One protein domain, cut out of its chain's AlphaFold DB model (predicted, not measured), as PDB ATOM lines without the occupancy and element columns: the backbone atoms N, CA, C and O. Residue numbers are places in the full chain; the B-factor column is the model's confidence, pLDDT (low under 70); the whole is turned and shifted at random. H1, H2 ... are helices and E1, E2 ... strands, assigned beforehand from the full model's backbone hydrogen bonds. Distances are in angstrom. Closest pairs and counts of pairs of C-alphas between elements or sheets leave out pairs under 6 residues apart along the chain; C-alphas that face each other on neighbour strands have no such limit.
ATOM      1  N   SER A   2     196.353 191.772 161.362       49.59
ATOM      2  CA  SER A   2     194.924 192.108 161.265       49.59
ATOM      3  C   SER A   2     194.485 193.190 162.261       49.59
ATOM      4  O   SER A   2     194.897 193.172 163.415       49.59
ATOM      5  N   LYS A   3     193.656 194.130 161.790       56.81
ATOM      6  CA  LYS A   3     193.139 195.318 162.497       56.81
ATOM      7  C   LYS A   3     191.941 195.005 163.414       56.81
ATOM      8  O   LYS A   3     191.075 195.857 163.578       56.81
ATOM      9  N   ASP A   4     191.867 193.807 163.981       76.19
ATOM     10  CA  ASP A   4     190.693 193.368 164.741       76.19
ATOM     11  C   ASP A   4     190.968 193.466 166.246       76.19
ATOM     12  O   ASP A   4     191.370 192.509 166.902       76.19
ATOM     13  N   ARG A   5     190.859 194.686 166.775       86.25
ATOM     14  CA  ARG A   5     191.001 194.989 168.204       86.25
ATOM     15  C   ARG A   5     189.976 196.032 168.618       86.25
ATOM     16  O   ARG A   5     189.579 196.848 167.784       86.25
ATOM     17  N   LEU A   6     189.624 196.050 169.902       91.81
ATOM     18  CA  LEU A   6     188.957 197.202 170.503       91.81
ATOM     19  C   LEU A   6     189.788 198.458 170.215       91.81
ATOM     20  O   LEU A   6     191.008 198.470 170.412       91.81
ATOM     21  N   ALA A   7     189.134 199.497 169.714       93.81
ATOM     22  CA  ALA A   7     189.763 200.772 169.427       93.81
ATOM     23  C   ALA A   7     188.913 201.913 169.979       93.81
ATOM     24  O   ALA A   7     187.690 201.886 169.878       93.81
ATOM     25  N   VAL A   8     189.590 202.923 170.515       95.88
ATOM     26  CA  VAL A   8     188.998 204.186 170.953       95.88
ATOM     27  C   VAL A   8     189.731 205.296 170.208       95.88
ATOM     28  O   VAL A   8     190.964 205.285 170.145       95.88
ATOM     29  N   SER A   9     189.000 206.212 169.582       96.38
ATOM     30  CA  SER A   9     189.586 207.281 168.763       96.38
ATOM     31  C   SER A   9     188.693 208.514 168.693       96.38
ATOM     32  O   SER A   9     187.477 208.389 168.768       96.38
ATOM     33  N   LEU A  10     189.283 209.694 168.478       96.94
ATOM     34  CA  LEU A  10     188.546 210.911 168.134       96.94
ATOM     35  C   LEU A  10     188.365 210.980 166.610       96.94
ATOM     36  O   LEU A  10     189.330 211.168 165.868       96.94
ATOM     37  N   GLU A  11     187.134 210.829 166.132       96.94
ATOM     38  CA  GLU A  11     186.784 210.902 164.713       96.94
ATOM     39  C   GLU A  11     185.715 211.989 164.509       96.94
ATOM     40  O   GLU A  11     184.621 211.905 165.055       96.94
ATOM     41  N   ARG A  12     186.011 213.020 163.702       95.81
ATOM     42  CA  ARG A  12     185.051 214.082 163.312       95.81
ATOM     43  C   ARG A  12     184.331 214.760 164.494       95.81
ATOM     44  O   ARG A  12     183.142 215.044 164.409       95.81
ATOM     45  N   GLY A  13     185.063 215.029 165.576       96.31
ATOM     46  CA  GLY A  13     184.510 215.674 166.772       96.31
ATOM     47  C   GLY A  13     183.731 214.736 167.697       96.31
ATOM     48  O   GLY A  13     183.097 215.216 168.625       96.31
ATOM     49  N   ALA A  14     183.785 213.421 167.471       96.56
ATOM     50  CA  ALA A  14     183.168 212.420 168.332       96.56
ATOM     51  C   ALA A  14     184.206 211.418 168.846       96.56
ATOM     52  O   ALA A  14     185.108 211.007 168.108       96.56
ATOM     53  N   ILE A  15     184.062 210.989 170.101       96.62
ATOM     54  CA  ILE A  15     184.768 209.809 170.602       96.62
ATOM     55  C   ILE A  15     184.064 208.580 170.025       96.62
ATOM     56  O   ILE A  15     182.874 208.371 170.242       96.62
ATOM     57  N   VAL A  16     184.803 207.772 169.272       96.50
ATOM     58  CA  VAL A  16     184.325 206.531 168.665       96.50
ATOM     59  C   VAL A  16     184.960 205.356 169.387       96.50
ATOM     60  O   VAL A  16     186.182 205.189 169.362       96.50
ATOM     61  N   ILE A  17     184.116 204.516 169.984       95.44
ATOM     62  CA  ILE A  17     184.495 203.208 170.516       95.44
ATOM     63  C   ILE A  17     184.089 202.162 169.481       95.44
ATOM     64  O   ILE A  17     182.916 202.005 169.152       95.44
ATOM     65  N   ARG A  18     185.075 201.453 168.937       95.06
ATOM     66  CA  ARG A  18     184.873 200.400 167.944       95.06
ATOM     67  C   ARG A  18     185.232 199.061 168.567       95.06
ATOM     68  O   ARG A  18     186.413 198.761 168.742       95.06
ATOM     69  N   LEU A  19     184.211 198.266 168.871       94.00
ATOM     70  CA  LEU A  19     184.338 196.891 169.343       94.00
ATOM     71  C   LEU A  19     184.060 195.930 168.176       94.00
ATOM     72  O   LEU A  19     182.920 195.848 167.721       94.00
ATOM     73  N   PRO A  20     185.068 195.206 167.663       94.25
ATOM     74  CA  PRO A  20     184.815 194.166 166.678       94.25
ATOM     75  C   PRO A  20     183.950 193.047 167.257       94.25
ATOM     76  O   PRO A  20     184.181 192.591 168.378       94.25
ATOM     77  N   LEU A  21     183.001 192.550 166.464       93.50
ATOM     78  CA  LEU A  21     182.088 191.486 166.893       93.50
ATOM     79  C   LEU A  21     182.811 190.176 167.247       93.50
ATOM     80  O   LEU A  21     182.364 189.440 168.121       93.50
ATOM     81  N   SER A  22     183.965 189.914 166.628       89.50
ATOM     82  CA  SER A  22     184.846 188.790 166.971       89.50
ATOM     83  C   SER A  22     185.341 188.859 168.421       89.50
ATOM     84  O   SER A  22     185.397 187.843 169.110       89.50
ATOM     85  N   ILE A  23     185.661 190.063 168.902       91.94
ATOM     86  CA  ILE A  23     186.109 190.309 170.275       91.94
ATOM     87  C   ILE A  23     184.934 190.249 171.247       91.94
ATOM     88  O   ILE A  23     185.096 189.743 172.352       91.94
ATOM     89  N   LEU A  24     183.752 190.713 170.831       92.06
ATOM     90  CA  LEU A  24     182.544 190.641 171.650       92.06
ATOM     91  C   LEU A  24     182.227 189.199 172.072       92.06
ATOM     92  O   LEU A  24     181.987 188.944 173.250       92.06
ATOM     93  N   THR A  25     182.259 188.250 171.131       90.88
ATOM     94  CA  THR A  25     181.985 186.837 171.437       90.88
ATOM     95  C   THR A  25     183.005 186.264 172.419       90.88
ATOM     96  O   THR A  25     182.613 185.640 173.400       90.88
ATOM     97  N   ILE A  26     184.296 186.546 172.213       91.06
ATOM     98  CA  ILE A  26     185.370 186.096 173.113       91.06
ATOM     99  C   ILE A  26     185.179 186.676 174.522       91.06
ATOM    100  O   ILE A  26     185.311 185.961 175.513       91.06
ATOM    101  N   ALA A  27     184.849 187.967 174.619       92.56
ATOM    102  CA  ALA A  27     184.616 188.628 175.898       92.56
ATOM    103  C   ALA A  27     183.411 188.030 176.640       92.56
ATOM    104  O   ALA A  27     183.484 187.823 177.848       92.56
ATOM    105  N   PHE A  28     182.331 187.711 175.924       94.62
ATOM    106  CA  PHE A  28     181.145 187.076 176.501       94.62
ATOM    107  C   PHE A  28     181.419 185.651 176.999       94.62
ATOM    108  O   PHE A  28     180.967 185.273 178.076       94.62
ATOM    109  N   GLU A  29     182.170 184.853 176.241       92.06
ATOM    110  CA  GLU A  29     182.536 183.484 176.636       92.06
ATOM    111  C   GLU A  29     183.406 183.454 177.896       92.06
ATOM    112  O   GLU A  29     183.237 182.572 178.734       92.06
ATOM    113  N   ALA A  30     184.296 184.440 178.051       90.88
ATOM    114  CA  ALA A  30     185.179 184.579 179.207       90.88
ATOM    115  C   ALA A  30     184.543 185.325 180.397       90.88
ATOM    116  O   ALA A  30     185.198 185.505 181.426       90.88
ATOM    117  N   ALA A  31     183.307 185.811 180.264       93.88
ATOM    118  CA  ALA A  31     182.683 186.623 181.297       93.88
ATOM    119  C   ALA A  31     182.335 185.770 182.533       93.88
ATOM    120  O   ALA A  31     181.697 184.728 182.377       93.88
ATOM    121  N   PRO A  32     182.642 186.220 183.768       93.56
ATOM    122  CA  PRO A  32     182.367 185.435 184.978       93.56
ATOM    123  C   PRO A  32     180.894 185.048 185.160       93.56
ATOM    124  O   PRO A  32     180.587 183.973 185.661       93.56
ATOM    125  N   PHE A  33     179.958 185.901 184.725       95.12
ATOM    126  CA  PHE A  33     178.524 185.590 184.797       95.12
ATOM    127  C   PHE A  33     178.105 184.466 183.838       95.12
ATOM    128  O   PHE A  33     177.018 183.906 183.977       95.12
ATOM    129  N   ASN A  34     178.941 184.174 182.843       96.56
ATOM    130  CA  ASN A  34     178.712 183.164 181.831       96.56
ATOM    131  C   ASN A  34     179.449 181.854 182.149       96.56
ATOM    132  O   ASN A  34     179.539 180.996 181.284       96.56
ATOM    133  N   GLU A  35     179.977 181.665 183.356       95.19
ATOM    134  CA  GLU A  35     180.586 180.399 183.778       95.19
ATOM    135  C   GLU A  35     179.540 179.467 184.415       95.19
ATOM    136  O   GLU A  35     178.645 179.911 185.141       95.19
ATOM    137  N   GLN A  36     179.630 178.158 184.156       94.25
ATOM    138  CA  GLN A  36     178.776 177.183 184.831       94.25
ATOM    139  C   GLN A  36     179.101 177.106 186.336       94.25
ATOM    140  O   GLN A  36     180.263 176.940 186.710       94.25
ATOM    141  N   PRO A  37     178.088 177.130 187.228       93.00
ATOM    142  CA  PRO A  37     178.312 177.104 188.679       93.00
ATOM    143  C   PRO A  37     178.912 175.799 189.222       93.00
ATOM    144  O   PRO A  37     179.262 175.728 190.398       93.00
ATOM    145  N   ASP A  38     178.979 174.744 188.406       94.25
ATOM    146  CA  ASP A  38     179.474 173.421 188.797       94.25
ATOM    147  C   ASP A  38     181.010 173.325 188.834       94.25
ATOM    148  O   ASP A  38     181.554 172.275 189.183       94.25
ATOM    149  N   GLY A  39     181.711 174.413 188.495       88.38
ATOM    150  CA  GLY A  39     183.171 174.471 188.473       88.38
ATOM    151  C   GLY A  39     183.798 173.708 187.305       88.38
ATOM    152  O   GLY A  39     184.996 173.430 187.330       88.38
ATOM    153  N   SER A  40     183.013 173.353 186.282       91.50
ATOM    154  CA  SER A  40     183.510 172.667 185.082       91.50
ATOM    155  C   SER A  40     184.400 173.544 184.194       91.50
ATOM    156  O   SER A  40     185.083 173.015 183.316       91.50
ATOM    157  N   GLY A  41     184.388 174.868 184.391       86.94
ATOM    158  CA  GLY A  41     185.054 175.835 183.513       86.94
ATOM    159  C   GLY A  41     184.400 175.956 182.132       86.94
ATOM    160  O   GLY A  41     185.007 176.490 181.206       86.94
ATOM    161  N   LEU A  42     183.184 175.425 181.963       90.94
ATOM    162  CA  LEU A  42     182.392 175.554 180.743       90.94
ATOM    163  C   LEU A  42     181.478 176.779 180.817       90.94
ATOM    164  O   LEU A  42     181.012 177.147 181.895       90.94
ATOM    165  N   SER A  43     181.157 177.363 179.662       93.94
ATOM    166  CA  SER A  43     180.223 178.489 179.599       93.94
ATOM    167  C   SER A  43     178.762 178.053 179.807       93.94
ATOM    168  O   SER A  43     178.358 176.970 179.374       93.94
ATOM    169  N   LEU A  44     177.961 178.910 180.443       96.38
ATOM    170  CA  LEU A  44     176.525 178.747 180.694       96.38
ATOM    171  C   LEU A  44     175.688 179.043 179.436       96.38
ATOM    172  O   LEU A  44     174.703 178.362 179.153       96.38
ATOM    173  N   TYR A  45     176.110 180.033 178.657       96.38
ATOM    174  CA  TYR A  45     175.491 180.491 177.422       96.38
ATOM    175  C   TYR A  45     176.526 180.554 176.295       96.38
ATOM    176  O   TYR A  45     177.724 180.741 176.512       96.38
ATOM    177  N   ARG A  46     176.035 180.462 175.057       95.06
ATOM    178  CA  ARG A  46     176.816 180.696 173.834       95.06
ATOM    179  C   ARG A  46     176.100 181.705 172.946       95.06
ATOM    180  O   ARG A  46     174.870 181.710 172.897       95.06
ATOM    181  N   VAL A  47     176.860 182.494 172.192       95.88
ATOM    182  CA  VAL A  47     176.294 183.419 171.202       95.88
ATOM    183  C   VAL A  47     175.772 182.613 170.007       95.88
ATOM    184  O   VAL A  47     176.542 181.954 169.314       95.88
TER     185      VAL A  47
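AT A GLANCE: This is residues 2 to 47 of the 104 residues of an uncharacterized protein of Candidatus Rokubacteria bacterium (UniProt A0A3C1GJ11). The printed part is strung out in three parts, end to end: a two-stranded hairpin of E1 and E2 at one end, the short helix H1 in the middle, and at the other end a long stretch without a named element, residues 30 to 47, which runs out beyond H1 and folds back towards it. It is an open arrangement with no common core, and the tip of the hairpin, residues 10 to 15, sticks out free. The printed part has 46 residues, with two named strands and one named helix in the order E1, E2, H1; the sheet is E1 - E2, antiparallel. The class is mixed, helices and strands, with under half of the residues in named elements. The whole is extended, with a radius of gyration of the C-alphas of 14.9 A, and its outline is a rod of 48 by 21 by 14 A.

IN THESE COORDINATES: The printed part begins at Ser 2, whose C-alpha is at (194.924, 192.108, 161.265). Strand E1 covers residues 7 to 11, 11.6 A from first to last C-alpha, and its C-alpha 7 is at (189.763, 200.772, 169.427). Strand E2 covers residues 14 to 18 and is 12.1 A long. Helix H1 covers residues 21 to 29 and is 12.6 A long, with its last C-alpha at (182.536, 183.484, 176.636). Residues 30 to 47 follow, 18 residues with no named element.

HOW THE PARTS SIT: E1 and E2 form a hairpin, antiparallel neighbours at 155 degrees between their N-to-C directions, joined by a tight link of 2 residues. The C-alphas of Val 8 and Ile 17 face each other at 4.6 A. Across the pair, N 9 and O 16 are within hydrogen-bond range at 3.0 A, and N 16 and O 9 at 2.8 A. A tight link of 2 residues joins E2 to H1. E1 and H1 are apart. Within H1, 4 of 5 pairs of O i and N i+4 are within hydrogen-bond range. The C-alphas of residues 30 to 47 lie 8 to 23 A from the mean of the C-alphas.

THE WHOLE: The two C-alphas farthest apart are those of Arg 12, between E1 and E2, and Asp 38, in the stretch after H1, at 48.3 A. The first and last printed C-alphas, those of Ser 2 and Val 47, are 22.8 A apart. The printed part has no cut, and neither link between named elements is long. The mean pLDDT of the printed part is 91.6, and residues 2 to 3 are under 70.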